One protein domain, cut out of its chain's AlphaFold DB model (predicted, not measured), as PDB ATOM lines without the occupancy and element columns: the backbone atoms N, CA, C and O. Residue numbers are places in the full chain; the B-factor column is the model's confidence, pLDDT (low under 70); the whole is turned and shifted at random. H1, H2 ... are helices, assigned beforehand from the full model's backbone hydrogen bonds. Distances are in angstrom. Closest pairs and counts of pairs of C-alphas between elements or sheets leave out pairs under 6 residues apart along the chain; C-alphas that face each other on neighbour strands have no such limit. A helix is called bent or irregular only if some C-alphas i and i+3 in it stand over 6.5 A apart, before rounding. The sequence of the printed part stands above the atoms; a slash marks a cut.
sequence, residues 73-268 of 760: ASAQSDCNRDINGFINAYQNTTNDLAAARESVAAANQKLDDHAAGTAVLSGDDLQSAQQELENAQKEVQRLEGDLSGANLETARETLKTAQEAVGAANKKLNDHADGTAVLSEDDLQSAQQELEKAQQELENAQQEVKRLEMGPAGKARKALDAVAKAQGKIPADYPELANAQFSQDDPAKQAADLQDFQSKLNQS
ATOM      1  N   ALA A  73     -37.530  -5.615  -8.832       96.75
ATOM      2  CA  ALA A  73     -38.948  -5.289  -8.684       96.75
ATOM      3  C   ALA A  73     -39.648  -6.208  -7.666       96.75
ATOM      4  O   ALA A  73     -40.447  -5.755  -6.840       96.75
ATOM      5  N   SER A  74     -39.316  -7.504  -7.665       97.12
ATOM      6  CA  SER A  74     -39.813  -8.441  -6.653       97.12
ATOM      7  C   SER A  74     -39.292  -8.108  -5.250       97.12
ATOM      8  O   SER A  74     -40.066  -8.157  -4.294       97.12
ATOM      9  N   ALA A  75     -38.015  -7.736  -5.120       97.44
ATOM     10  CA  ALA A  75     -37.418  -7.297  -3.860       97.44
ATOM     11  C   ALA A  75     -38.096  -6.021  -3.327       97.44
ATOM     12  O   ALA A  75     -38.487  -5.980  -2.162       97.44
ATOM     13  N   GLN A  76     -38.347  -5.028  -4.190       97.12
ATOM     14  CA  GLN A  76     -39.104  -3.818  -3.838       97.12
ATOM     15  C   GLN A  76     -40.492  -4.156  -3.290       97.12
ATOM     16  O   GLN A  76     -40.904  -3.623  -2.257       97.12
ATOM     17  N   SER A  77     -41.217  -5.048  -3.974       96.19
ATOM     18  CA  SER A  77     -42.555  -5.465  -3.551       96.19
ATOM     19  C   SER A  77     -42.553  -6.193  -2.205       96.19
ATOM     20  O   SER A  77     -43.565  -6.141  -1.504       96.19
ATOM     21  N   ASP A  78     -41.466  -6.880  -1.852       95.69
ATOM     22  CA  ASP A  78     -41.353  -7.598  -0.584       95.69
ATOM     23  C   ASP A  78     -41.126  -6.653   0.602       95.69
ATOM     24  O   ASP A  78     -41.747  -6.858   1.641       95.69
ATOM     25  N   CYS A  79     -40.274  -5.627   0.472       97.19
ATOM     26  CA  CYS A  79     -39.836  -4.836   1.628       97.19
ATOM     27  C   CYS A  79     -40.421  -3.421   1.720       97.19
ATOM     28  O   CYS A  79     -40.597  -2.917   2.828       97.19
ATOM     29  N   ASN A  80     -40.761  -2.762   0.603       97.50
ATOM     30  CA  ASN A  80     -41.054  -1.319   0.622       97.50
ATOM     31  C   ASN A  80     -42.237  -0.948   1.521       97.50
ATOM     32  O   ASN A  80     -42.199   0.078   2.199       97.50
ATOM     33  N   ARG A  81     -43.283  -1.779   1.549       97.44
ATOM     34  CA  ARG A  81     -44.447  -1.547   2.412       97.44
ATOM     35  C   ARG A  81     -44.060  -1.559   3.890       97.44
ATOM     36  O   ARG A  81     -44.511  -0.697   4.640       97.44
ATOM     37  N   ASP A  82     -43.248  -2.528   4.292       97.88
ATOM     38  CA  ASP A  82     -42.932  -2.760   5.698       97.88
ATOM     39  C   ASP A  82     -41.876  -1.753   6.189       97.88
ATOM     40  O   ASP A  82     -42.030  -1.206   7.282       97.88
ATOM     41  N   ILE A  83     -40.912  -1.377   5.333       97.75
ATOM     42  CA  ILE A  83     -39.995  -0.244   5.567       97.75
ATOM     43  C   ILE A  83     -40.780   1.057   5.776       97.75
ATOM     44  O   ILE A  83     -40.607   1.720   6.796       97.75
ATOM     45  N   ASN A  84     -41.696   1.400   4.862       97.44
ATOM     46  CA  ASN A  84     -42.521   2.606   4.998       97.44
ATOM     47  C   ASN A  84     -43.377   2.563   6.269       97.44
ATOM     48  O   ASN A  84     -43.551   3.575   6.945       97.44
ATOM     49  N   GLY A  85     -43.905   1.384   6.608       96.75
ATOM     50  CA  GLY A  85     -44.643   1.169   7.846       96.75
ATOM     51  C   GLY A  85     -43.813   1.524   9.078       96.75
ATOM     52  O   GLY A  85     -44.317   2.231   9.957       96.75
ATOM     53  N   PHE A  86     -42.563   1.061   9.132       96.81
ATOM     54  CA  PHE A  86     -41.627   1.384  10.204       96.81
ATOM     55  C   PHE A  86     -41.273   2.873  10.236       96.81
ATOM     56  O   PHE A  86     -41.479   3.496  11.274       96.81
ATOM     57  N   ILE A  87     -40.830   3.452   9.114       96.31
ATOM     58  CA  ILE A  87     -40.430   4.868   9.031       96.31
ATOM     59  C   ILE A  87     -41.559   5.777   9.530       96.31
ATOM     60  O   ILE A  87     -41.329   6.635  10.379       96.31
ATOM     61  N   ASN A  88     -42.795   5.536   9.086       96.19
ATOM     62  CA  ASN A  88     -43.949   6.323   9.521       96.19
ATOM     63  C   ASN A  88     -44.223   6.166  11.024       96.19
ATOM     64  O   ASN A  88     -44.520   7.142  11.706       96.19
ATOM     65  N   ALA A  89     -44.131   4.945  11.564       95.44
ATOM     66  CA  ALA A  89     -44.339   4.718  12.994       95.44
ATOM     67  C   ALA A  89     -43.250   5.386  13.843       95.44
ATOM     68  O   ALA A  89     -43.563   6.008  14.858       95.44
ATOM     69  N   TYR A  90     -41.995   5.286  13.405       95.69
ATOM     70  CA  TYR A  90     -40.853   5.929  14.038       95.69
ATOM     71  C   TYR A  90     -41.007   7.455  14.051       95.69
ATOM     72  O   TYR A  90     -40.906   8.067  15.114       95.69
ATOM     73  N   GLN A  91     -41.332   8.064  12.907       95.88
ATOM     74  CA  GLN A  91     -41.544   9.511  12.794       95.88
ATOM     75  C   GLN A  91     -42.700   9.993  13.672       95.88
ATOM     76  O   GLN A  91     -42.529  10.953  14.417       95.88
ATOM     77  N   ASN A  92     -43.845   9.304  13.644       95.56
ATOM     78  CA  ASN A  92     -44.990   9.663  14.483       95.56
ATOM     79  C   ASN A  92     -44.629   9.617  15.973       95.56
ATOM     80  O   ASN A  92     -44.832  10.595  16.679       95.56
ATOM     81  N   THR A  93     -44.000   8.530  16.426       95.44
ATOM     82  CA  THR A  93     -43.620   8.370  17.841       95.44
ATOM     83  C   THR A  93     -42.552   9.385  18.258       95.44
ATOM     84  O   THR A  93     -42.560   9.870  19.384       95.44
ATOM     85  N   THR A  94     -41.647   9.752  17.346       96.00
ATOM     86  CA  THR A  94     -40.642  10.800  17.589       96.00
ATOM     87  C   THR A  94     -41.288  12.183  17.711       96.00
ATOM     88  O   THR A  94     -40.895  12.963  18.576       96.00
ATOM     89  N   ASN A  95     -42.303  12.480  16.894       96.50
ATOM     90  CA  ASN A  95     -43.075  13.720  16.994       96.50
ATOM     91  C   ASN A  95     -43.878  13.775  18.302       96.50
ATOM     92  O   ASN A  95     -43.858  14.798  18.986       96.50
ATOM     93  N   ASP A  96     -44.517  12.666  18.684       96.12
ATOM     94  CA  ASP A  96     -45.234  12.551  19.957       96.12
ATOM     95  C   ASP A  96     -44.275  12.743  21.143       96.12
ATOM     96  O   ASP A  96     -44.587  13.458  22.094       96.12
ATOM     97  N   LEU A  97     -43.062  12.177  21.065       95.81
ATOM     98  CA  LEU A  97     -42.028  12.344  22.088       95.81
ATOM     99  C   LEU A  97     -41.570  13.803  22.198       95.81
ATOM    100  O   LEU A  97     -41.365  14.301  23.306       95.81
ATOM    101  N   ALA A  98     -41.419  14.499  21.071       96.62
ATOM    102  CA  ALA A  98     -41.098  15.922  21.068       96.62
ATOM    103  C   ALA A  98     -42.204  16.746  21.751       96.62
ATOM    104  O   ALA A  98     -41.903  17.530  22.650       96.62
ATOM    105  N   ALA A  99     -43.475  16.497  21.420       96.50
ATOM    106  CA  ALA A  99     -44.619  17.170  22.042       96.50
ATOM    107  C   ALA A  99     -44.747  16.867  23.551       96.50
ATOM    108  O   ALA A  99     -45.057  17.754  24.354       96.50
ATOM    109  N   ALA A 100     -44.459  15.630  23.969       96.19
ATOM    110  CA  ALA A 100     -44.426  15.257  25.381       96.19
ATOM    111  C   ALA A 100     -43.302  15.996  26.132       96.19
ATOM    112  O   ALA A 100     -43.523  16.512  27.228       96.19
ATOM    113  N   ARG A 101     -42.114  16.132  25.526       96.81
ATOM    114  CA  ARG A 101     -40.998  16.914  26.091       96.81
ATOM    115  C   ARG A 101     -41.310  18.408  26.175       96.81
ATOM    116  O   ARG A 101     -40.947  19.039  27.165       96.81
ATOM    117  N   GLU A 102     -42.016  18.968  25.196       96.69
ATOM    118  CA  GLU A 102     -42.528  20.343  25.271       96.69
ATOM    119  C   GLU A 102     -43.534  20.512  26.415       96.69
ATOM    120  O   GLU A 102     -43.469  21.497  27.149       96.69
ATOM    121  N   SER A 103     -44.408  19.526  26.631       95.50
ATOM    122  CA  SER A 103     -45.355  19.526  27.754       95.50
ATOM    123  C   SER A 103     -44.636  19.490  29.108       95.50
ATOM    124  O   SER A 103     -45.000  20.241  30.012       95.50
ATOM    125  N   VAL A 104     -43.564  18.695  29.237       96.25
ATOM    126  CA  VAL A 104     -42.688  18.700  30.423       96.25
ATOM    127  C   VAL A 104     -42.059  20.080  30.630       96.25
ATOM    128  O   VAL A 104     -42.091  20.607  31.740       96.25
ATOM    129  N   ALA A 105     -41.508  20.685  29.573       95.19
ATOM    130  CA  ALA A 105     -40.891  22.007  29.655       95.19
ATOM    131  C   ALA A 105     -41.904  23.090  30.067       95.19
ATOM    132  O   ALA A 105     -41.603  23.911  30.932       95.19
ATOM    133  N   ALA A 106     -43.117  23.061  29.510       93.94
ATOM    134  CA  ALA A 106     -44.187  23.992  29.854       93.94
ATOM    135  C   ALA A 106     -44.663  23.826  31.307       93.94
ATOM    136  O   ALA A 106     -44.858  24.823  32.003       93.94
ATOM    137  N   ALA A 107     -44.828  22.587  31.782       93.31
ATOM    138  CA  ALA A 107     -45.209  22.315  33.166       93.31
ATOM    139  C   ALA A 107     -44.117  22.767  34.154       93.31
ATOM    140  O   ALA A 107     -44.430  23.434  35.138       93.31
ATOM    141  N   ASN A 108     -42.841  22.495  33.854       93.75
ATOM    142  CA  ASN A 108     -41.713  22.996  34.646       93.75
ATOM    143  C   ASN A 108     -41.688  24.526  34.689       93.75
ATOM    144  O   ASN A 108     -41.595  25.091  35.770       93.75
ATOM    145  N   GLN A 109     -41.870  25.199  33.549       93.56
ATOM    146  CA  GLN A 109     -41.897  26.662  33.496       93.56
ATOM    147  C   GLN A 109     -43.006  27.253  34.383       93.56
ATOM    148  O   GLN A 109     -42.746  28.193  35.128       93.56
ATOM    149  N   LYS A 110     -44.223  26.681  34.371       92.12
ATOM    150  CA  LYS A 110     -45.317  27.113  35.268       92.12
ATOM    151  C   LYS A 110     -44.929  26.992  36.747       92.12
ATOM    152  O   LYS A 110     -45.263  27.868  37.544       92.12
ATOM    153  N   LEU A 111     -44.264  25.896  37.115       92.00
ATOM    154  CA  LEU A 111     -43.825  25.638  38.488       92.00
ATOM    155  C   LEU A 111     -42.670  26.563  38.898       92.00
ATOM    156  O   LEU A 111     -42.678  27.084  40.013       92.00
ATOM    157  N   ASP A 112     -41.728  26.818  37.992       92.56
ATOM    158  CA  ASP A 112     -40.602  27.727  38.205       92.56
ATOM    159  C   ASP A 112     -41.073  29.182  38.342       92.56
ATOM    160  O   ASP A 112     -40.635  29.881  39.255       92.56
ATOM    161  N   ASP A 113     -42.022  29.632  37.510       91.44
ATOM    162  CA  ASP A 113     -42.629  30.967  37.616       91.44
ATOM    163  C   ASP A 113     -43.397  31.147  38.934       91.44
ATOM    164  O   ASP A 113     -43.374  32.220  39.547       91.44
ATOM    165  N   HIS A 114     -44.041  30.077  39.411       90.69
ATOM    166  CA  HIS A 114     -44.651  30.065  40.733       90.69
ATOM    167  C   HIS A 114     -43.617  30.195  41.853       90.69
ATOM    168  O   HIS A 114     -43.781  31.016  42.758       90.69
ATOM    169  N   ALA A 115     -42.527  29.430  41.773       88.56
ATOM    170  CA  ALA A 115     -41.446  29.458  42.754       88.56
ATOM    171  C   ALA A 115     -40.689  30.799  42.767       88.56
ATOM    172  O   ALA A 115     -40.283  31.272  43.830       88.56
ATOM    173  N   ALA A 116     -40.526  31.434  41.604       88.50
ATOM    174  CA  ALA A 116     -39.889  32.740  41.449       88.50
ATOM    175  C   ALA A 116     -40.799  33.915  41.858       88.50
ATOM    176  O   ALA A 116     -40.333  35.054  41.943       88.50
ATOM    177  N   GLY A 117     -42.089  33.661  42.107       83.94
ATOM    178  CA  GLY A 117     -43.085  34.687  42.424       83.94
ATOM    179  C   GLY A 117     -43.462  35.575  41.234       83.94
ATOM    180  O   GLY A 117     -44.083  36.621  41.427       83.94
ATOM    181  N   THR A 118     -43.089  35.184  40.012       81.56
ATOM    182  CA  THR A 118     -43.416  35.885  38.759       81.56
ATOM    183  C   THR A 118     -44.827  35.551  38.266       81.56
ATOM    184  O   THR A 118     -45.425  36.355  37.551       81.56
ATOM    185  N   ALA A 119     -45.400  34.431  38.718       81.38
ATOM    186  CA  ALA A 119     -46.819  34.090  38.622       81.38
ATOM    187  C   ALA A 119     -47.296  33.453  39.943       81.38
ATOM    188  O   ALA A 119     -46.538  32.763  40.612       81.38
ATOM    189  N   VAL A 120     -48.549  33.657  40.363       83.75
ATOM    190  CA  VAL A 120     -49.082  33.036  41.594       83.75
ATOM    191  C   VAL A 120     -50.164  32.031  41.216       83.75
ATOM    192  O   VAL A 120     -51.241  32.427  40.778       83.75
ATOM    193  N   LEU A 121     -49.870  30.739  41.378       85.69
ATOM    194  CA  LEU A 121     -50.830  29.648  41.227       85.69
ATOM    195  C   LEU A 121     -51.628  29.475  42.525       85.69
ATOM    196  O   LEU A 121     -51.085  29.653  43.620       85.69
ATOM    197  N   SER A 122     -52.913  29.132  42.415       88.31
ATOM    198  CA  SER A 122     -53.700  28.694  43.572       88.31
ATOM    199  C   SER A 122     -53.263  27.291  44.028       88.31
ATOM    200  O   SER A 122     -52.546  26.597  43.308       88.31
ATOM    201  N   GLY A 123     -53.682  26.854  45.222       85.12
ATOM    202  CA  GLY A 123     -53.335  25.518  45.729       85.12
ATOM    203  C   GLY A 123     -53.769  24.383  44.794       85.12
ATOM    204  O   GLY A 123     -52.993  23.460  44.550       85.12
ATOM    205  N   ASP A 124     -54.959  24.503  44.203       89.25
ATOM    206  CA  ASP A 124     -55.497  23.517  43.261       89.25
ATOM    207  C   ASP A 124     -54.762  23.572  41.907       89.25
ATOM    208  O   ASP A 124     -54.478  22.533  41.302       89.25
ATOM    209  N   ASP A 125     -54.381  24.771  41.451       88.31
ATOM    210  CA  ASP A 125     -53.619  24.953  40.205       88.31
ATOM    211  C   ASP A 125     -52.185  24.422  40.328       88.31
ATOM    212  O   ASP A 125     -51.649  23.850  39.379       88.31
ATOM    213  N   LEU A 126     -51.561  24.572  41.503       88.75
ATOM    214  CA  LEU A 126     -50.233  24.031  41.789       88.75
ATOM    215  C   LEU A 126     -50.242  22.498  41.757       88.75
ATOM    216  O   LEU A 126     -49.376  21.889  41.128       88.75
ATOM    217  N   GLN A 127     -51.237  21.873  42.394       91.69
ATOM    218  CA  GLN A 127     -51.400  20.420  42.372       91.69
ATOM    219  C   GLN A 127     -51.681  19.910  40.949       91.69
ATOM    220  O   GLN A 127     -51.123  18.896  40.529       91.69
ATOM    221  N   SER A 128     -52.490  20.643  40.182       91.44
ATOM    222  CA  SER A 128     -52.773  20.324  38.779       91.44
ATOM    223  C   SER A 128     -51.511  20.399  37.911       91.44
ATOM    224  O   SER A 128     -51.241  19.472  37.152       91.44
ATOM    225  N   ALA A 129     -50.684  21.437  38.073       89.12
ATOM    226  CA  ALA A 129     -49.417  21.580  37.348       89.12
ATOM    227  C   ALA A 129     -48.395  20.480  37.701       89.12
ATOM    228  O   ALA A 129     -47.676  19.997  36.827       89.12
ATOM    229  N   GLN A 130     -48.351  20.037  38.963       92.88
ATOM    230  CA  GLN A 130     -47.525  18.896  39.381       92.88
ATOM    231  C   GLN A 130     -48.000  17.581  38.747       92.88
ATOM    232  O   GLN A 130     -47.176  16.793  38.281       92.88
ATOM    233  N   GLN A 131     -49.315  17.359  38.671       94.31
ATOM    234  CA  GLN A 131     -49.874  16.174  38.017       94.31
ATOM    235  C   GLN A 131     -49.650  16.195  36.497       94.31
ATOM    236  O   GLN A 131     -49.347  15.155  35.912       94.31
ATOM    237  N   GLU A 132     -49.768  17.365  35.856       93.38
ATOM    238  CA  GLU A 132     -49.423  17.565  34.440       93.38
ATOM    239  C   GLU A 132     -47.964  17.172  34.168       93.38
ATOM    240  O   GLU A 132     -47.701  16.422  33.227       93.38
ATOM    241  N   LEU A 133     -47.032  17.618  35.020       94.25
ATOM    242  CA  LEU A 133     -45.616  17.267  34.918       94.25
ATOM    243  C   LEU A 133     -45.390  15.757  35.056       94.25
ATOM    244  O   LEU A 133     -44.707  15.165  34.220       94.25
ATOM    245  N   GLU A 134     -45.970  15.124  36.079       95.94
ATOM    246  CA  GLU A 134     -45.824  13.682  36.305       95.94
ATOM    247  C   GLU A 134     -46.367  12.871  35.115       95.94
ATOM    248  O   GLU A 134     -45.718  11.936  34.640       95.94
ATOM    249  N   ASN A 135     -47.539  13.247  34.597       94.69
ATOM    250  CA  ASN A 135     -48.152  12.585  33.448       94.69
ATOM    251  C   ASN A 135     -47.300  12.751  32.183       94.69
ATOM    252  O   ASN A 135     -47.072  11.776  31.469       94.69
ATOM    253  N   ALA A 136     -46.786  13.957  31.929       93.88
ATOM    254  CA  ALA A 136     -45.926  14.224  30.782       93.88
ATOM    255  C   ALA A 136     -44.589  13.464  30.877       93.88
ATOM    256  O   ALA A 136     -44.123  12.911  29.884       93.88
ATOM    257  N   GLN A 137     -43.992  13.361  32.069       96.12
ATOM    258  CA  GLN A 137     -42.771  12.575  32.291       96.12
ATOM    259  C   GLN A 137     -42.994  11.071  32.081       96.12
ATOM    260  O   GLN A 137     -42.162  10.417  31.448       96.12
ATOM    261  N   LYS A 138     -44.118  10.521  32.564       95.44
ATOM    262  CA  LYS A 138     -44.502   9.124  32.295       95.44
ATOM    263  C   LYS A 138     -44.689   8.875  30.803       95.44
ATOM    264  O   LYS A 138     -44.245   7.847  30.301       95.44
ATOM    265  N   GLU A 139     -45.297   9.820  30.093       95.44
ATOM    266  CA  GLU A 139     -45.494   9.717  28.648       95.44
ATOM    267  C   GLU A 139     -44.167   9.762  27.876       95.44
ATOM    268  O   GLU A 139     -43.961   8.953  26.973       95.44
ATOM    269  N   VAL A 140     -43.222  10.619  28.280       95.62
ATOM    270  CA  VAL A 140     -41.852  10.628  27.734       95.62
ATOM    271  C   VAL A 140     -41.182   9.265  27.920       95.62
ATOM    272  O   VAL A 140     -40.708   8.689  26.943       95.62
ATOM    273  N   GLN A 141     -41.194   8.710  29.138       94.62
ATOM    274  CA  GLN A 141     -40.609   7.389  29.409       94.62
ATOM    275  C   GLN A 141     -41.280   6.283  28.587       94.62
ATOM    276  O   GLN A 141     -40.604   5.410  28.041       94.62
ATOM    277  N   ARG A 142     -42.611   6.331  28.460       94.38
ATOM    278  CA  ARG A 142     -43.379   5.377  27.657       94.38
ATOM    279  C   ARG A 142     -42.958   5.432  26.188       94.38
ATOM    280  O   ARG A 142     -42.688   4.391  25.599       94.38
ATOM    281  N   LEU A 143     -42.876   6.622  25.599       94.31
ATOM    282  CA  LEU A 143     -42.502   6.812  24.195       94.31
ATOM    283  C   LEU A 143     -41.033   6.440  23.925       94.31
ATOM    284  O   LEU A 143     -40.741   5.818  22.904       94.31
ATOM    285  N   GLU A 144     -40.116   6.741  24.848       93.62
ATOM    286  CA  GLU A 144     -38.714   6.296  24.776       93.62
ATOM    287  C   GLU A 144     -38.597   4.762  24.846       93.62
ATOM    288  O   GLU A 144     -37.835   4.151  24.087       93.62
ATOM    289  N   GLY A 145     -39.401   4.118  25.698       91.00
ATOM    290  CA  GLY A 145     -39.505   2.660  25.781       91.00
ATOM    291  C   GLY A 145     -40.129   2.011  24.535       91.00
ATOM    292  O   GLY A 145     -39.692   0.934  24.121       91.00
ATOM    293  N   ASP A 146     -41.109   2.661  23.899       91.56
ATOM    294  CA  ASP A 146     -41.737   2.199  22.650       91.56
ATOM    295  C   ASP A 146     -40.773   2.319  21.449       91.56
ATOM    296  O   ASP A 146     -40.764   1.447  20.573       91.56
ATOM    297  N   LEU A 147     -39.945   3.375  21.407       90.44
ATOM    298  CA  LEU A 147     -38.927   3.589  20.369       90.44
ATOM    299  C   LEU A 147     -37.754   2.613  20.489       90.44
ATOM    300  O   LEU A 147     -37.348   2.033  19.486       90.44
ATOM    301  N   SER A 148     -37.221   2.435  21.700       88.06
ATOM    302  CA  SER A 148     -36.096   1.523  21.969       88.06
ATOM    303  C   SER A 148     -36.487   0.044  21.918       88.06
ATOM    304  O   SER A 148     -35.626  -0.817  21.789       88.06
ATOM    305  N   GLY A 149     -37.783  -0.263  22.026       88.25
ATOM    306  CA  GLY A 149     -38.288  -1.634  22.097       88.25
ATOM    307  C   GLY A 149     -38.258  -2.243  23.500       88.25
ATOM    308  O   GLY A 149     -38.782  -3.343  23.676       88.25
ATOM    309  N   ALA A 150     -37.752  -1.523  24.508       89.69
ATOM    310  CA  ALA A 150     -37.715  -1.980  25.898       89.69
ATOM    311  C   ALA A 150     -39.116  -2.336  26.436       89.69
ATOM    312  O   ALA A 150     -39.292  -3.347  27.124       89.69
ATOM    313  N   ASN A 151     -40.141  -1.562  26.059       91.12
ATOM    314  CA  ASN A 151     -41.524  -1.860  26.442       91.12
ATOM    315  C   ASN A 151     -42.034  -3.144  25.778       91.12
ATOM    316  O   ASN A 151     -42.732  -3.928  26.415       91.12
ATOM    317  N   LEU A 152     -41.674  -3.392  24.512       90.44
ATOM    318  CA  LEU A 152     -42.086  -4.598  23.786       90.44
ATOM    319  C   LEU A 152     -41.440  -5.857  24.371       90.44
ATOM    320  O   LEU A 152     -42.097  -6.892  24.472       90.44
ATOM    321  N   GLU A 153     -40.171  -5.778  24.760       90.62
ATOM    322  CA  GLU A 153     -39.478  -6.877  25.431       90.62
ATOM    323  C   GLU A 153     -40.106  -7.175  26.798       90.62
ATOM    324  O   GLU A 153     -40.485  -8.316  27.072       90.62
ATOM    325  N   THR A 154     -40.354  -6.133  27.594       92.69
ATOM    326  CA  THR A 154     -41.042  -6.247  28.889       92.69
ATOM    327  C   THR A 154     -42.444  -6.849  28.737       92.69
ATOM    328  O   THR A 154     -42.832  -7.744  29.492       92.69
ATOM    329  N   ALA A 155     -43.208  -6.413  27.730       91.56
ATOM    330  CA  ALA A 155     -44.541  -6.937  27.450       91.56
ATOM    331  C   ALA A 155     -44.510  -8.418  27.037       91.56
ATOM    332  O   ALA A 155     -45.397  -9.179  27.420       91.56
ATOM    333  N   ARG A 156     -43.478  -8.862  26.306       92.62
ATOM    334  CA  ARG A 156     -43.299 -10.278  25.944       92.62
ATOM    335  C   ARG A 156     -42.958 -11.153  27.145       92.62
ATOM    336  O   ARG A 156     -43.524 -12.238  27.261       92.62
ATOM    337  N   GLU A 157     -42.097 -10.689  28.046       94.62
ATOM    338  CA  GLU A 157     -41.788 -11.439  29.272       94.62
ATOM    339  C   GLU A 157     -43.018 -11.512  30.195       94.62
ATOM    340  O   GLU A 157     -43.314 -12.557  30.779       94.62
ATOM    341  N   THR A 158     -43.811 -10.434  30.239       94.19
ATOM    342  CA  THR A 158     -45.103 -10.402  30.945       94.19
ATOM    343  C   THR A 158     -46.092 -11.396  30.338       94.19
ATOM    344  O   THR A 158     -46.706 -12.175  31.064       94.19
ATOM    345  N   LEU A 159     -46.211 -11.434  29.005       94.69
ATOM    346  CA  LEU A 159     -47.059 -12.393  28.295       94.69
ATOM    347  C   LEU A 159     -46.655 -13.838  28.598       94.69
ATOM    348  O   LEU A 159     -47.517 -14.668  28.884       94.69
ATOM    349  N   LYS A 160     -45.355 -14.136  28.571       96.19
ATOM    350  CA  LYS A 160     -44.823 -15.458  28.913       96.19
ATOM    351  C   LYS A 160     -45.165 -15.843  30.356       96.19
ATOM    352  O   LYS A 160     -45.676 -16.934  30.588       96.19
ATOM    353  N   THR A 161     -44.972 -14.928  31.303       95.56
ATOM    354  CA  THR A 161     -45.325 -15.148  32.716       95.56
ATOM    355  C   THR A 161     -46.825 -15.416  32.885       95.56
ATOM    356  O   THR A 161     -47.216 -16.342  33.593       95.56
ATOM    357  N   ALA A 162     -47.681 -14.664  32.185       93.44
ATOM    358  CA  ALA A 162     -49.128 -14.872  32.214       93.44
ATOM    359  C   ALA A 162     -49.537 -16.230  31.609       93.44
ATOM    360  O   ALA A 162     -50.409 -16.915  32.144       93.44
ATOM    361  N   GLN A 163     -48.876 -16.670  30.531       95.75
ATOM    362  CA  GLN A 163     -49.079 -18.008  29.956       95.75
ATOM    363  C   GLN A 163     -48.703 -19.119  30.947       95.75
ATOM    364  O   GLN A 163     -49.448 -20.090  31.095       95.75
ATOM    365  N   GLU A 164     -47.575 -18.973  31.646       95.44
ATOM    366  CA  GLU A 164     -47.132 -19.916  32.678       95.44
ATOM    367  C   GLU A 164     -48.108 -19.961  33.864       95.44
ATOM    368  O   GLU A 164     -48.449 -21.050  34.330       95.44
ATOM    369  N   ALA A 165     -48.630 -18.810  34.301       93.25
ATOM    370  CA  ALA A 165     -49.627 -18.718  35.369       93.25
ATOM    371  C   ALA A 165     -50.940 -19.431  35.005       93.25
ATOM    372  O   ALA A 165     -51.454 -20.219  35.802       93.25
ATOM    373  N   VAL A 166     -51.446 -19.237  33.780       94.75
ATOM    374  CA  VAL A 166     -52.620 -19.966  33.270       94.75
ATOM    375  C   VAL A 166     -52.349 -21.472  33.212       94.75
ATOM    376  O   VAL A 166     -53.196 -22.270  33.616       94.75
ATOM    377  N   GLY A 167     -51.164 -21.882  32.747       93.69
ATOM    378  CA  GLY A 167     -50.754 -23.287  32.730       93.69
ATOM    379  C   GLY A 167     -50.714 -23.913  34.129       93.69
ATOM    380  O   GLY A 167     -51.223 -25.016  34.325       93.69
ATOM    381  N   ALA A 168     -50.167 -23.197  35.113       92.31
ATOM    382  CA  ALA A 168     -50.091 -23.643  36.501       92.31
ATOM    383  C   ALA A 168     -51.476 -23.744  37.162       92.31
ATOM    384  O   ALA A 168     -51.759 -24.744  37.823       92.31
ATOM    385  N   ALA A 169     -52.348 -22.753  36.954       90.69
ATOM    386  CA  ALA A 169     -53.713 -22.758  37.479       90.69
ATOM    387  C   ALA A 169     -54.550 -23.898  36.870       90.69
ATOM    388  O   ALA A 169     -55.179 -24.664  37.601       90.69
ATOM    389  N   ASN A 170     -54.474 -24.095  35.549       92.12
ATOM    390  CA  ASN A 170     -55.119 -25.225  34.873       92.12
ATOM    391  C   ASN A 170     -54.603 -26.571  35.383       92.12
ATOM    392  O   ASN A 170     -55.389 -27.491  35.595       92.12
ATOM    393  N   LYS A 171     -53.292 -26.696  35.612       92.00
ATOM    394  CA  LYS A 171     -52.711 -27.922  36.158       92.00
ATOM    395  C   LYS A 171     -53.265 -28.236  37.551       92.00
ATOM    396  O   LYS A 171     -53.684 -29.363  37.766       92.00
ATOM    397  N   LYS A 172     -53.335 -27.258  38.465       89.38
ATOM    398  CA  LYS A 172     -53.928 -27.459  39.806       89.38
ATOM    399  C   LYS A 172     -55.369 -27.984  39.724       89.38
ATOM    400  O   LYS A 172     -55.736 -28.879  40.480       89.38
ATOM    401  N   LEU A 173     -56.171 -27.435  38.810       88.81
ATOM    402  CA  LEU A 173     -57.566 -27.841  38.611       88.81
ATOM    403  C   LEU A 173     -57.689 -29.230  37.966       88.81
ATOM    404  O   LEU A 173     -58.527 -30.022  38.389       88.81
ATOM    405  N   ASN A 174     -56.835 -29.552  36.993       89.81
ATOM    406  CA  ASN A 174     -56.811 -30.868  36.347       89.81
ATOM    407  C   ASN A 174     -56.313 -31.962  37.299       89.81
ATOM    408  O   ASN A 174     -56.931 -33.019  37.385       89.81
ATOM    409  N   ASP A 175     -55.254 -31.693  38.070       89.06
ATOM    410  CA  ASP A 175     -54.729 -32.624  39.073       89.06
ATOM    411  C   ASP A 175     -55.821 -32.970  40.108       89.06
ATOM    412  O   ASP A 175     -55.916 -34.121  40.550       89.06
ATOM    413  N   HIS A 176     -56.688 -31.999  40.439       88.00
ATOM    414  CA  HIS A 176     -57.880 -32.215  41.259       88.00
ATOM    415  C   HIS A 176     -58.962 -33.056  40.572       88.00
ATOM    416  O   HIS A 176     -59.469 -34.006  41.170       88.00
ATOM    417  N   ALA A 177     -59.302 -32.729  39.323       84.69
ATOM    418  CA  ALA A 177     -60.327 -33.430  38.551       84.69
ATOM    419  C   ALA A 177     -59.976 -34.909  38.301       84.69
ATOM    420  O   ALA A 177     -60.848 -35.774  38.382       84.69
ATOM    421  N   ASP A 178     -58.695 -35.202  38.074       86.88
ATOM    422  CA  ASP A 178     -58.188 -36.550  37.798       86.88
ATOM    423  C   ASP A 178     -57.858 -37.337  39.086       86.88
ATOM    424  O   ASP A 178     -57.378 -38.472  39.033       86.88
ATOM    425  N   GLY A 179     -58.110 -36.746  40.262       78.19
ATOM    426  CA  GLY A 179     -57.939 -37.381  41.573       78.19
ATOM    427  C   GLY A 179     -56.484 -37.563  42.018       78.19
ATOM    428  O   GLY A 179     -56.218 -38.276  42.986       78.19
ATOM    429  N   THR A 180     -55.537 -36.930  41.325       77.88
ATOM    430  CA  THR A 180     -54.099 -36.983  41.649       77.88
ATOM    431  C   THR A 180     -53.695 -35.975  42.731       77.88
ATOM    432  O   THR A 180     -52.683 -36.170  43.405       77.88
ATOM    433  N   ALA A 181     -54.527 -34.959  42.968       79.00
ATOM    434  CA  ALA A 181     -54.517 -34.076  44.129       79.00
ATOM    435  C   ALA A 181     -55.956 -33.896  44.651       79.00
ATOM    436  O   ALA A 181     -56.913 -33.960  43.890       79.00
ATOM    437  N   VAL A 182     -56.152 -33.664  45.950       80.75
ATOM    438  CA  VAL A 182     -57.487 -33.383  46.513       80.75
ATOM    439  C   VAL A 182     -57.472 -31.971  47.078       80.75
ATOM    440  O   VAL A 182     -56.808 -31.719  48.078       80.75
ATOM    441  N   LEU A 183     -58.173 -31.053  46.411       83.25
ATOM    442  CA  LEU A 183     -58.422 -29.698  46.890       83.25
ATOM    443  C   LEU A 183     -59.671 -29.707  47.777       83.25
ATOM    444  O   LEU A 183     -60.615 -30.458  47.513       83.25
ATOM    445  N   SER A 184     -59.672 -28.891  48.831       87.25
ATOM    446  CA  SER A 184     -60.904 -28.586  49.563       87.25
ATOM    447  C   SER A 184     -61.839 -27.725  48.702       87.25
ATOM    448  O   SER A 184     -61.421 -27.181  47.683       87.25
ATOM    449  N   GLU A 185     -63.105 -27.592  49.094       83.94
ATOM    450  CA  GLU A 185     -64.080 -26.778  48.351       83.94
ATOM    451  C   GLU A 185     -63.651 -25.296  48.279       83.94
ATOM    452  O   GLU A 185     -63.710 -24.686  47.210       83.94
ATOM    453  N   ASP A 186     -63.083 -24.766  49.370       86.75
ATOM    454  CA  ASP A 186     -62.509 -23.414  49.435       86.75
ATOM    455  C   ASP A 186     -61.246 -23.276  48.560       86.75
ATOM    456  O   ASP A 186     -61.060 -22.269  47.869       86.75
ATOM    457  N   ASP A 187     -60.383 -24.299  48.537       86.19
ATOM    458  CA  ASP A 187     -59.175 -24.308  47.699       86.19
ATOM    459  C   ASP A 187     -59.515 -24.448  46.210       86.19
ATOM    460  O   ASP A 187     -58.842 -23.863  45.360       86.19
ATOM    461  N   LEU A 188     -60.569 -25.199  45.879       85.00
ATOM    462  CA  LEU A 188     -61.079 -25.343  44.518       85.00
ATOM    463  C   LEU A 188     -61.640 -24.013  44.007       85.00
ATOM    464  O   LEU A 188     -61.320 -23.601  42.891       85.00
ATOM    465  N   GLN A 189     -62.427 -23.316  44.829       89.31
ATOM    466  CA  GLN A 189     -62.951 -21.992  44.499       89.31
ATOM    467  C   GLN A 189     -61.821 -20.962  44.349       89.31
ATOM    468  O   GLN A 189     -61.824 -20.166  43.408       89.31
ATOM    469  N   SER A 190     -60.814 -21.018  45.224       89.38
ATOM    470  CA  SER A 190     -59.622 -20.168  45.135       89.38
ATOM    471  C   SER A 190     -58.815 -20.451  43.863       89.38
ATOM    472  O   SER A 190     -58.422 -19.521  43.166       89.38
ATOM    473  N   ALA A 191     -58.629 -21.722  43.492       86.69
ATOM    474  CA  ALA A 191     -57.940 -22.113  42.260       86.69
ATOM    475  C   ALA A 191     -58.701 -21.690  40.987       86.69
ATOM    476  O   ALA A 191     -58.079 -21.324  39.989       86.69
ATOM    477  N   GLN A 192     -60.038 -21.694  41.014       91.12
ATOM    478  CA  GLN A 192     -60.867 -21.167  39.922       91.12
ATOM    479  C   GLN A 192     -60.730 -19.644  39.781       91.12
ATOM    480  O   GLN A 192     -60.579 -19.151  38.664       91.12
ATOM    481  N   GLN A 193     -60.706 -18.901  40.892       92.62
ATOM    482  CA  GLN A 193     -60.458 -17.452  40.883       92.62
ATOM    483  C   GLN A 193     -59.033 -17.108  40.422       92.62
ATOM    484  O   GLN A 193     -58.841 -16.145  39.678       92.62
ATOM    485  N   GLU A 194     -58.031 -17.901  40.821       92.25
ATOM    486  CA  GLU A 194     -56.658 -17.781  40.315       92.25
ATOM    487  C   GLU A 194     -56.610 -17.961  38.791       92.25
ATOM    488  O   GLU A 194     -55.938 -17.184  38.111       92.25
ATOM    489  N   LEU A 195     -57.341 -18.942  38.245       93.06
ATOM    490  CA  LEU A 195     -57.413 -19.162  36.801       93.06
ATOM    491  C   LEU A 195     -58.073 -17.983  36.073       93.06
ATOM    492  O   LEU A 195     -57.528 -17.522  35.074       93.06
ATOM    493  N   GLU A 196     -59.211 -17.488  36.562       94.38
ATOM    494  CA  GLU A 196     -59.926 -16.357  35.950       94.38
ATOM    495  C   GLU A 196     -59.054 -15.094  35.929       94.38
ATOM    496  O   GLU A 196     -58.906 -14.437  34.896       94.38
ATOM    497  N   LYS A 197     -58.375 -14.803  37.045       94.69
ATOM    498  CA  LYS A 197     -57.420 -13.694  37.130       94.69
ATOM    499  C   LYS A 197     -56.246 -13.875  36.163       94.69
ATOM    500  O   LYS A 197     -55.907 -12.938  35.443       94.69
ATOM    501  N   ALA A 198     -55.650 -15.068  36.108       93.00
ATOM    502  CA  ALA A 198     -54.540 -15.358  35.200       93.00
ATOM    503  C   ALA A 198     -54.959 -15.258  33.720       93.00
ATOM    504  O   ALA A 198     -54.184 -14.788  32.888       93.00
ATOM    505  N   GLN A 199     -56.191 -15.652  33.376       95.56
ATOM    506  CA  GLN A 199     -56.746 -15.501  32.027       95.56
ATOM    507  C   GLN A 199     -56.938 -14.028  31.645       95.56
ATOM    508  O   GLN A 199     -56.585 -13.645  30.530       95.56
ATOM    509  N   GLN A 200     -57.420 -13.191  32.567       95.44
ATOM    510  CA  GLN A 200     -57.535 -11.750  32.335       95.44
ATOM    511  C   GLN A 200     -56.162 -11.082  32.160       95.44
ATOM    512  O   GLN A 200     -55.984 -10.237  31.281       95.44
ATOM    513  N   GLU A 201     -55.173 -11.461  32.974       94.38
ATOM    514  CA  GLU A 201     -53.791 -10.987  32.839       94.38
ATOM    515  C   GLU A 201     -53.172 -11.424  31.503       94.38
ATOM    516  O   GLU A 201     -52.507 -10.623  30.843       94.38
ATOM    517  N   LEU A 202     -53.447 -12.656  31.061       95.00
ATOM    518  CA  LEU A 202     -53.032 -13.154  29.752       95.00
ATOM    519  C   LEU A 202     -53.648 -12.335  28.613       95.00
ATOM    520  O   LEU A 202     -52.927 -11.943  27.697       95.00
ATOM    521  N   GLU A 203     -54.950 -12.051  28.663       95.94
ATOM    522  CA  GLU A 203     -55.617 -11.235  27.646       95.94
ATOM    523  C   GLU A 203     -55.022  -9.820  27.588       95.94
ATOM    524  O   GLU A 203     -54.673  -9.337  26.508       95.94
ATOM    525  N   ASN A 204     -54.824  -9.180  28.742       94.44
ATOM    526  CA  ASN A 204     -54.228  -7.846  28.821       94.44
ATOM    527  C   ASN A 204     -52.799  -7.836  28.255       94.44
ATOM    528  O   ASN A 204     -52.451  -6.964  27.456       94.44
ATOM    529  N   ALA A 205     -51.981  -8.834  28.605       92.62
ATOM    530  CA  ALA A 205     -50.624  -8.964  28.082       92.62
ATOM    531  C   ALA A 205     -50.610  -9.217  26.563       92.62
ATOM    532  O   ALA A 205     -49.779  -8.655  25.848       92.62
ATOM    533  N   GLN A 206     -51.552 -10.010  26.040       95.12
ATOM    534  CA  GLN A 206     -51.709 -10.228  24.597       95.12
ATOM    535  C   GLN A 206     -52.087  -8.940  23.860       95.12
ATOM    536  O   GLN A 206     -51.528  -8.650  22.798       95.12
ATOM    537  N   GLN A 207     -53.027  -8.165  24.406       94.50
ATOM    538  CA  GLN A 207     -53.432  -6.881  23.834       94.50
ATOM    539  C   GLN A 207     -52.266  -5.883  23.823       94.50
ATOM    540  O   GLN A 207     -52.051  -5.214  22.810       94.50
ATOM    541  N   GLU A 208     -51.474  -5.835  24.895       92.12
ATOM    542  CA  GLU A 208     -50.338  -4.917  25.006       92.12
ATOM    543  C   GLU A 208     -49.184  -5.287  24.066       92.12
ATOM    544  O   GLU A 208     -48.677  -4.429  23.339       92.12
ATOM    545  N   VAL A 209     -48.824  -6.574  23.970       92.94
ATOM    546  CA  VAL A 209     -47.858  -7.044  22.961       92.94
ATOM    547  C   VAL A 209     -48.345  -6.683  21.560       92.94
ATOM    548  O   VAL A 209     -47.582  -6.132  20.770       92.94
ATOM    549  N   LYS A 210     -49.626  -6.911  21.250       93.31
ATOM    550  CA  LYS A 210     -50.200  -6.562  19.943       93.31
ATOM    551  C   LYS A 210     -50.126  -5.057  19.661       93.31
ATOM    552  O   LYS A 210     -49.819  -4.674  18.531       93.31
ATOM    553  N   ARG A 211     -50.389  -4.201  20.656       92.56
ATOM    554  CA  ARG A 211     -50.248  -2.738  20.543       92.56
ATOM    555  C   ARG A 211     -48.810  -2.362  20.187       92.56
ATOM    556  O   ARG A 211     -48.590  -1.648  19.209       92.56
ATOM    557  N   LEU A 212     -47.843  -2.883  20.937       91.00
ATOM    558  CA  LEU A 212     -46.418  -2.597  20.766       91.00
ATOM    559  C   LEU A 212     -45.844  -3.186  19.468       91.00
ATOM    560  O   LEU A 212     -44.985  -2.573  18.832       91.00
ATOM    561  N   GLU A 213     -46.370  -4.316  18.995       91.19
ATOM    562  CA  GLU A 213     -46.010  -4.902  17.699       91.19
ATOM    563  C   GLU A 213     -46.492  -4.075  16.496       91.19
ATOM    564  O   GLU A 213     -45.938  -4.183  15.397       91.19
ATOM    565  N   MET A 214     -47.515  -3.238  16.687       90.31
ATOM    566  CA  MET A 214     -47.942  -2.236  15.704       90.31
ATOM    567  C   MET A 214     -47.166  -0.913  15.826       90.31
ATOM    568  O   MET A 214     -47.286  -0.057  14.939       90.31
ATOM    569  N   GLY A 215     -46.374  -0.751  16.889       90.75
ATOM    570  CA  GLY A 215     -45.494   0.389  17.131       90.75
ATOM    571  C   GLY A 215     -44.161   0.316  16.368       90.75
ATOM    572  O   GLY A 215     -43.955  -0.593  15.554       90.75
ATOM    573  N   PRO A 216     -43.249   1.276  16.609       92.75
ATOM    574  CA  PRO A 216     -41.966   1.381  15.910       92.75
ATOM    575  C   PRO A 216     -41.131   0.102  15.987       92.75
ATOM    576  O   PRO A 216     -40.799  -0.452  14.946       92.75
ATOM    577  N   ALA A 217     -40.869  -0.425  17.188       90.12
ATOM    578  CA  ALA A 217     -40.018  -1.604  17.374       90.12
ATOM    579  C   ALA A 217     -40.576  -2.871  16.693       90.12
ATOM    580  O   ALA A 217     -39.850  -3.625  16.043       90.12
ATOM    581  N   GLY A 218     -41.891  -3.098  16.781       92.38
ATOM    582  CA  GLY A 218     -42.540  -4.221  16.104       92.38
ATOM    583  C   GLY A 218     -42.473  -4.125  14.580       92.38
ATOM    584  O   GLY A 218     -42.202  -5.114  13.894       92.38
ATOM    585  N   LYS A 219     -42.681  -2.921  14.041       95.19
ATOM    586  CA  LYS A 219     -42.582  -2.663  12.600       95.19
ATOM    587  C   LYS A 219     -41.142  -2.678  12.096       95.19
ATOM    588  O   LYS A 219     -40.933  -3.150  10.984       95.19
ATOM    589  N   ALA A 220     -40.171  -2.252  12.903       94.62
ATOM    590  CA  ALA A 220     -38.748  -2.367  12.594       94.62
ATOM    591  C   ALA A 220     -38.360  -3.822  12.339       94.62
ATOM    592  O   ALA A 220     -37.790  -4.144  11.299       94.62
ATOM    593  N   ARG A 221     -38.764  -4.727  13.240       92.25
ATOM    594  CA  ARG A 221     -38.526  -6.166  13.076       92.25
ATOM    595  C   ARG A 221     -39.141  -6.704  11.783       92.25
ATOM    596  O   ARG A 221     -38.460  -7.383  11.026       92.25
ATOM    597  N   LYS A 222     -40.400  -6.349  11.489       95.25
ATOM    598  CA  LYS A 222     -41.060  -6.743  10.230       95.25
ATOM    599  C   LYS A 222     -40.334  -6.201   8.999       95.25
ATOM    600  O   LYS A 222     -40.200  -6.925   8.019       95.25
ATOM    601  N   ALA A 223     -39.864  -4.955   9.047       96.69
ATOM    602  CA  ALA A 223     -39.092  -4.356   7.966       96.69
ATOM    603  C   ALA A 223     -37.768  -5.101   7.746       96.69
ATOM    604  O   ALA A 223     -37.454  -5.432   6.609       96.69
ATOM    605  N   LEU A 224     -37.034  -5.433   8.813       95.75
ATOM    606  CA  LEU A 224     -35.794  -6.213   8.729       95.75
ATOM    607  C   LEU A 224     -36.023  -7.624   8.176       95.75
ATOM    608  O   LEU A 224     -35.288  -8.048   7.287       95.75
ATOM    609  N   ASP A 225     -37.062  -8.329   8.633       95.69
ATOM    610  CA  ASP A 225     -37.421  -9.655   8.112       95.69
ATOM    611  C   ASP A 225     -37.769  -9.583   6.612       95.69
ATOM    612  O   ASP A 225     -37.349 -10.425   5.809       95.69
ATOM    613  N   ALA A 226     -38.508  -8.544   6.209       97.38
ATOM    614  CA  ALA A 226     -38.851  -8.302   4.813       97.38
ATOM    615  C   ALA A 226     -37.619  -7.955   3.962       97.38
ATOM    616  O   ALA A 226     -37.505  -8.424   2.827       97.38
ATOM    617  N   VAL A 227     -36.669  -7.186   4.504       97.44
ATOM    618  CA  VAL A 227     -35.394  -6.887   3.842       97.44
ATOM    619  C   VAL A 227     -34.534  -8.137   3.703       97.44
ATOM    620  O   VAL A 227     -34.028  -8.380   2.614       97.44
ATOM    621  N   ALA A 228     -34.426  -8.980   4.731       95.81
ATOM    622  CA  ALA A 228     -33.678 -10.235   4.644       95.81
ATOM    623  C   ALA A 228     -34.235 -11.147   3.534       95.81
ATOM    624  O   ALA A 228     -33.486 -11.723   2.740       95.81
ATOM    625  N   LYS A 229     -35.568 -11.222   3.414       95.50
ATOM    626  CA  LYS A 229     -36.232 -11.921   2.305       95.50
ATOM    627  C   LYS A 229     -35.912 -11.279   0.948       95.50
ATOM    628  O   LYS A 229     -35.652 -12.000  -0.016       95.50
ATOM    629  N   ALA A 230     -35.935  -9.949   0.871       96.56
ATOM    630  CA  ALA A 230     -35.629  -9.203  -0.345       96.56
ATOM    631  C   ALA A 230     -34.168  -9.405  -0.786       96.56
ATOM    632  O   ALA A 230     -33.930  -9.689  -1.957       96.56
ATOM    633  N   GLN A 231     -33.203  -9.354   0.137       96.19
ATOM    634  CA  GLN A 231     -31.772  -9.563  -0.124       96.19
ATOM    635  C   GLN A 231     -31.488 -10.917  -0.781       96.19
ATOM    636  O   GLN A 231     -30.680 -10.983  -1.701       96.19
ATOM    637  N   GLY A 232     -32.227 -11.971  -0.415       93.38
ATOM    638  CA  GLY A 232     -32.118 -13.287  -1.059       93.38
ATOM    639  C   GLY A 232     -32.513 -13.320  -2.546       93.38
ATOM    640  O   GLY A 232     -32.242 -14.305  -3.230       93.38
ATOM    641  N   LYS A 233     -33.155 -12.263  -3.059       94.44
ATOM    642  CA  LYS A 233     -33.548 -12.123  -4.469       94.44
ATOM    643  C   LYS A 233     -32.652 -11.169  -5.252       94.44
ATOM    644  O   LYS A 233     -32.641 -11.243  -6.480       94.44
ATOM    645  N   ILE A 234     -31.958 -10.263  -4.569       96.12
ATOM    646  CA  ILE A 234     -31.169  -9.206  -5.202       96.12
ATOM    647  C   ILE A 234     -30.000  -9.841  -5.972       96.12
ATOM    648  O   ILE A 234     -29.324 -10.722  -5.432       96.12
ATOM    649  N   PRO A 235     -29.759  -9.454  -7.240       94.06
ATOM    650  CA  PRO A 235     -28.642  -9.998  -8.004       94.06
ATOM    651  C   PRO A 235     -27.289  -9.694  -7.343       94.06
ATOM    652  O   PRO A 235     -27.103  -8.639  -6.740       94.06
ATOM    653  N   ALA A 236     -26.321 -10.602  -7.507       91.31
ATOM    654  CA  ALA A 236     -24.986 -10.476  -6.909       91.31
ATOM    655  C   ALA A 236     -24.207  -9.233  -7.383       91.31
ATOM    656  O   ALA A 236     -23.315  -8.768  -6.678       91.31
ATOM    657  N   ASP A 237     -24.579  -8.678  -8.538       93.94
ATOM    658  CA  ASP A 237     -23.986  -7.466  -9.113       93.94
ATOM    659  C   ASP A 237     -24.338  -6.184  -8.332       93.94
ATOM    660  O   ASP A 237     -23.801  -5.125  -8.642       93.94
ATOM    661  N   TYR A 238     -25.194  -6.282  -7.303       95.06
ATOM    662  CA  TYR A 238     -25.572  -5.188  -6.397       95.06
ATOM    663  C   TYR A 238     -25.147  -5.499  -4.948       95.06
ATOM    664  O   TYR A 238     -25.998  -5.683  -4.067       95.06
ATOM    665  N   PRO A 239     -23.836  -5.630  -4.668       94.06
ATOM    666  CA  PRO A 239     -23.334  -6.063  -3.364       94.06
ATOM    667  C   PRO A 239     -23.697  -5.105  -2.221       94.06
ATOM    668  O   PRO A 239     -23.851  -5.553  -1.087       94.06
ATOM    669  N   GLU A 240     -23.860  -3.814  -2.505       93.94
ATOM    670  CA  GLU A 240     -24.291  -2.783  -1.555       93.94
ATOM    671  C   GLU A 240     -25.734  -2.967  -1.077       93.94
ATOM    672  O   GLU A 240     -26.082  -2.499   0.003       93.94
ATOM    673  N   LEU A 241     -26.560  -3.663  -1.861       95.88
ATOM    674  CA  LEU A 241     -27.921  -4.033  -1.495       95.88
ATOM    675  C   LEU A 241     -27.957  -5.445  -0.899       95.88
ATOM    676  O   LEU A 241     -28.509  -5.654   0.184       95.88
ATOM    677  N   ALA A 242     -27.328  -6.407  -1.577       93.50
ATOM    678  CA  ALA A 242     -27.327  -7.812  -1.173       93.50
ATOM    679  C   ALA A 242     -26.683  -8.036   0.207       93.50
ATOM    680  O   ALA A 242     -27.125  -8.910   0.945       93.50
ATOM    681  N   ASN A 243     -25.684  -7.223   0.572       93.25
ATOM    682  CA  ASN A 243     -24.957  -7.331   1.840       93.25
ATOM    683  C   ASN A 243     -25.210  -6.148   2.786       93.25
ATOM    684  O   ASN A 243     -24.427  -5.932   3.714       93.25
ATOM    685  N   ALA A 244     -26.261  -5.354   2.546       94.62
ATOM    686  CA  ALA A 244     -26.604  -4.236   3.419       94.62
ATOM    687  C   ALA A 244     -26.816  -4.715   4.865       94.62
ATOM    688  O   ALA A 244     -27.478  -5.728   5.109       94.62
ATOM    689  N   GLN A 245     -26.248  -3.975   5.815       92.75
ATOM    690  CA  GLN A 245     -26.380  -4.219   7.248       92.75
ATOM    691  C   GLN A 245     -27.132  -3.063   7.897       92.75
ATOM    692  O   GLN A 245     -27.015  -1.922   7.457       92.75
ATOM    693  N   PHE A 246     -27.875  -3.369   8.956       93.88
ATOM    694  CA  PHE A 246     -28.764  -2.421   9.618       93.88
ATOM    695  C   PHE A 246     -28.465  -2.384  11.109       93.88
ATOM    696  O   PHE A 246     -28.287  -3.435  11.732       93.88
ATOM    697  N   SER A 247     -28.438  -1.183  11.684       88.88
ATOM    698  CA  SER A 247     -28.380  -1.018  13.136       88.88
ATOM    699  C   SER A 247     -29.548  -1.743  13.819       88.88
ATOM    700  O   SER A 247     -30.675  -1.700  13.322       88.88
ATOM    701  N   GLN A 248     -29.297  -2.400  14.954       80.94
ATOM    702  CA  GLN A 248     -30.345  -3.017  15.784       80.94
ATOM    703  C   GLN A 248     -30.576  -2.273  17.103       80.94
ATOM    704  O   GLN A 248     -31.683  -2.319  17.626       80.94
ATOM    705  N   ASP A 249     -29.573  -1.531  17.579       82.38
ATOM    706  CA  ASP A 249     -29.585  -0.916  18.913       82.38
ATOM    707  C   ASP A 249     -29.921   0.585  18.889       82.38
ATOM    708  O   ASP A 249     -30.192   1.189  19.923       82.38
ATOM    709  N   ASP A 250     -29.897   1.203  17.706       89.44
ATOM    710  CA  ASP A 250     -30.204   2.623  17.509       89.44
ATOM    711  C   ASP A 250     -31.358   2.763  16.505       89.44
ATOM    712  O   ASP A 250     -31.126   2.624  15.297       89.44
ATOM    713  N   PRO A 251     -32.590   3.047  16.974       88.75
ATOM    714  CA  PRO A 251     -33.765   3.197  16.121       88.75
ATOM    715  C   PRO A 251     -33.645   4.327  15.093       88.75
ATOM    716  O   PRO A 251     -34.177   4.207  13.989       88.75
ATOM    717  N   ALA A 252     -32.938   5.414  15.426       91.69
ATOM    718  CA  ALA A 252     -32.741   6.537  14.511       91.69
ATOM    719  C   ALA A 252     -31.826   6.129  13.357       91.69
ATOM    720  O   ALA A 252     -32.151   6.337  12.185       91.69
ATOM    721  N   LYS A 253     -30.705   5.483  13.689       94.38
ATOM    722  CA  LYS A 253     -29.785   4.942  12.691       94.38
ATOM    723  C   LYS A 253     -30.430   3.825  11.874       94.38
ATOM    724  O   LYS A 253     -30.286   3.814  10.662       94.38
ATOM    725  N   GLN A 254     -31.200   2.940  12.500       94.00
ATOM    726  CA  GLN A 254     -31.926   1.875  11.811       94.00
ATOM    727  C   GLN A 254     -32.944   2.428  10.802       94.00
ATOM    728  O   GLN A 254     -33.034   1.923   9.683       94.00
ATOM    729  N   ALA A 255     -33.692   3.474  11.170       94.38
ATOM    730  CA  ALA A 255     -34.597   4.162  10.252       94.38
ATOM    731  C   ALA A 255     -33.839   4.777   9.067       94.38
ATOM    732  O   ALA A 255     -34.267   4.606   7.925       94.38
ATOM    733  N   ALA A 256     -32.695   5.420   9.323       95.94
ATOM    734  CA  ALA A 256     -31.842   5.972   8.275       95.94
ATOM    735  C   ALA A 256     -31.268   4.884   7.347       95.94
ATOM    736  O   ALA A 256     -31.368   5.017   6.129       95.94
ATOM    737  N   ASP A 257     -30.736   3.789   7.902       96.00
ATOM    738  CA  ASP A 257     -30.166   2.666   7.148       96.00
ATOM    739  C   ASP A 257     -31.229   2.010   6.242       96.00
ATOM    740  O   ASP A 257     -30.984   1.746   5.063       96.00
ATOM    741  N   LEU A 258     -32.443   1.777   6.761       97.00
ATOM    742  CA  LEU A 258     -33.550   1.196   5.988       97.00
ATOM    743  C   LEU A 258     -34.068   2.145   4.900       97.00
ATOM    744  O   LEU A 258     -34.413   1.692   3.805       97.00
ATOM    745  N   GLN A 259     -34.109   3.451   5.174       96.56
ATOM    746  CA  GLN A 259     -34.488   4.460   4.187       96.56
ATOM    747  C   GLN A 259     -33.441   4.583   3.066       96.56
ATOM    748  O   GLN A 259     -33.805   4.711   1.892       96.56
ATOM    749  N   ASP A 260     -32.152   4.510   3.404       96.94
ATOM    750  CA  ASP A 260     -31.049   4.487   2.439       96.94
ATOM    751  C   ASP A 260     -31.096   3.220   1.572       96.94
ATOM    752  O   ASP A 260     -31.083   3.313   0.341       96.94
ATOM    753  N   PHE A 261     -31.268   2.043   2.186       98.00
ATOM    754  CA  PHE A 261     -31.453   0.780   1.467       98.00
ATOM    755  C   PHE A 261     -32.632   0.842   0.491       98.00
ATOM    756  O   PHE A 261     -32.481   0.513  -0.686       98.00
ATOM    757  N   GLN A 262     -33.797   1.311   0.951       97.81
ATOM    758  CA  GLN A 262     -34.977   1.473   0.105       97.81
ATOM    759  C   GLN A 262     -34.703   2.416  -1.072       97.81
ATOM    760  O   GLN A 262     -35.093   2.126  -2.205       97.81
ATOM    761  N   SER A 263     -34.037   3.544  -0.817       97.44
ATOM    762  CA  SER A 263     -33.721   4.535  -1.849       97.44
ATOM    763  C   SER A 263     -32.797   3.950  -2.916       97.44
ATOM    764  O   SER A 263     -33.100   4.060  -4.105       97.44
ATOM    765  N   LYS A 264     -31.729   3.257  -2.506       97.94
ATOM    766  CA  LYS A 264     -30.796   2.575  -3.415       97.94
ATOM    767  C   LYS A 264     -31.481   1.470  -4.211       97.94
ATOM    768  O   LYS A 264     -31.341   1.430  -5.428       97.94
ATOM    769  N   LEU A 265     -32.284   0.628  -3.559       98.00
ATOM    770  CA  LEU A 265     -33.037  -0.434  -4.229       98.00
ATOM    771  C   LEU A 265     -33.964   0.139  -5.308       98.00
ATOM    772  O   LEU A 265     -34.004  -0.362  -6.433       98.00
ATOM    773  N   ASN A 266     -34.678   1.219  -4.982       97.19
ATOM    774  CA  ASN A 266     -35.570   1.888  -5.921       97.19
ATOM    775  C   ASN A 266     -34.822   2.527  -7.091       97.19
ATOM    776  O   ASN A 266     -35.277   2.432  -8.231       97.19
ATOM    777  N   GLN A 267     -33.675   3.147  -6.824       96.94
ATOM    778  CA  GLN A 267     -32.833   3.730  -7.858       96.94
ATOM    779  C   GLN A 267     -32.270   2.658  -8.799       96.94
ATOM    780  O   GLN A 267     -32.359   2.829 -10.014       96.94
ATOM    781  N   SER A 268     -31.761   1.543  -8.267       96.94
ATOM    782  CA  SER A 268     -31.242   0.435  -9.073       96.94
ATOM    783  C   SER A 268     -32.338  -0.183  -9.941       96.94
ATOM    784  O   SER A 268     -32.151  -0.338 -11.146       96.94
TER     785      SER A 268
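What this domain is: This is residues 73 to 268 of the 760 residues of the protein "PI3K/PI4K domain-containing protein" of Verrucomicrobiales bacterium (UniProt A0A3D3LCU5). Three arms spread from one junction in a flat Y: the long helix H1 runs from a small helical body, where H5 and H7 pack on it, into one arm, where H2 folds back along it. H3 and H4 make the second hairpin arm. The printed part has 196 residues with seven named helices, H1 to H7 in order, and no named strand; the class is all helix. The whole is only just extended, close to loose, with a radius of gyration of the C-alphas of 24.8 A and spans of 72 by 65 by 21 A.

How they stand to each other: H1, residues 73 to 115, is irregular, with C-alphas 78 and 81 7.4 A apart and a kink of 37 degrees near residue 80. It forms a helical hairpin with H2, residues 123 to 148, at a shallow tilt of 24 degrees; their closest C-alphas, of Ala 107 and Leu 133, are 5.4 A apart. H2 and H3, residues 150 to 177, touch only at the corner, about perpendicular at 86 degrees, the closest C-alphas being those of Gly 145 and Asn 151, 5.0 A apart. H3 and H4, residues 185 to 213, form another helical hairpin; the closest C-alphas, of Ala 162 and Leu 202, are 4.9 A apart. H1 touches H5, residues 216 to 231, with residues 74 to 93 alone, opposite ways; the closest C-alphas, of Ala 75 and Ala 230, are 4.4 A apart. H1 touches H7, residues 251 to 268, with residues 76 to 90 alone, at a shallow tilt of 32 degrees, only just short of steep; the closest C-alphas, of Ile 87 and Ala 255, are 6.0 A apart. H1, H2, H5 and H7 form a bundle, a group of helices that touch at shallow tilts, though H2 and H5 touch only at their ends, where the closest C-alphas, of Leu 147 and Pro 216, are 5.8 A apart. H6, residues 239 to 242, only just touches H7, with 3 pairs of C-alphas within 8 A, the closest being those of Leu 241 and Phe 261 at 6.7 A. Every O i to N i+4 pair is within hydrogen-bond range in H2, H3, H4, H5 and H7, and 37 of 39 in H1; H6 is too short for such a pair.

Where its parts are: H1 begins at C-alpha 73, (-38.948, -5.289, -8.684), and spans 62.1 A; H2 spans 37.9 A, H3 40.7 A and H4 41.8 A. H5, H6 and H7 are shorter, and H7 ends at C-alpha 268, (-31.242, 0.435, -9.073).

The domain as a whole: The two C-alphas farthest apart, of Thr 118 and Gly 179, are 74.7 A apart. The printed part has no cut and no long link, and no printed residue has a pLDDT under 70.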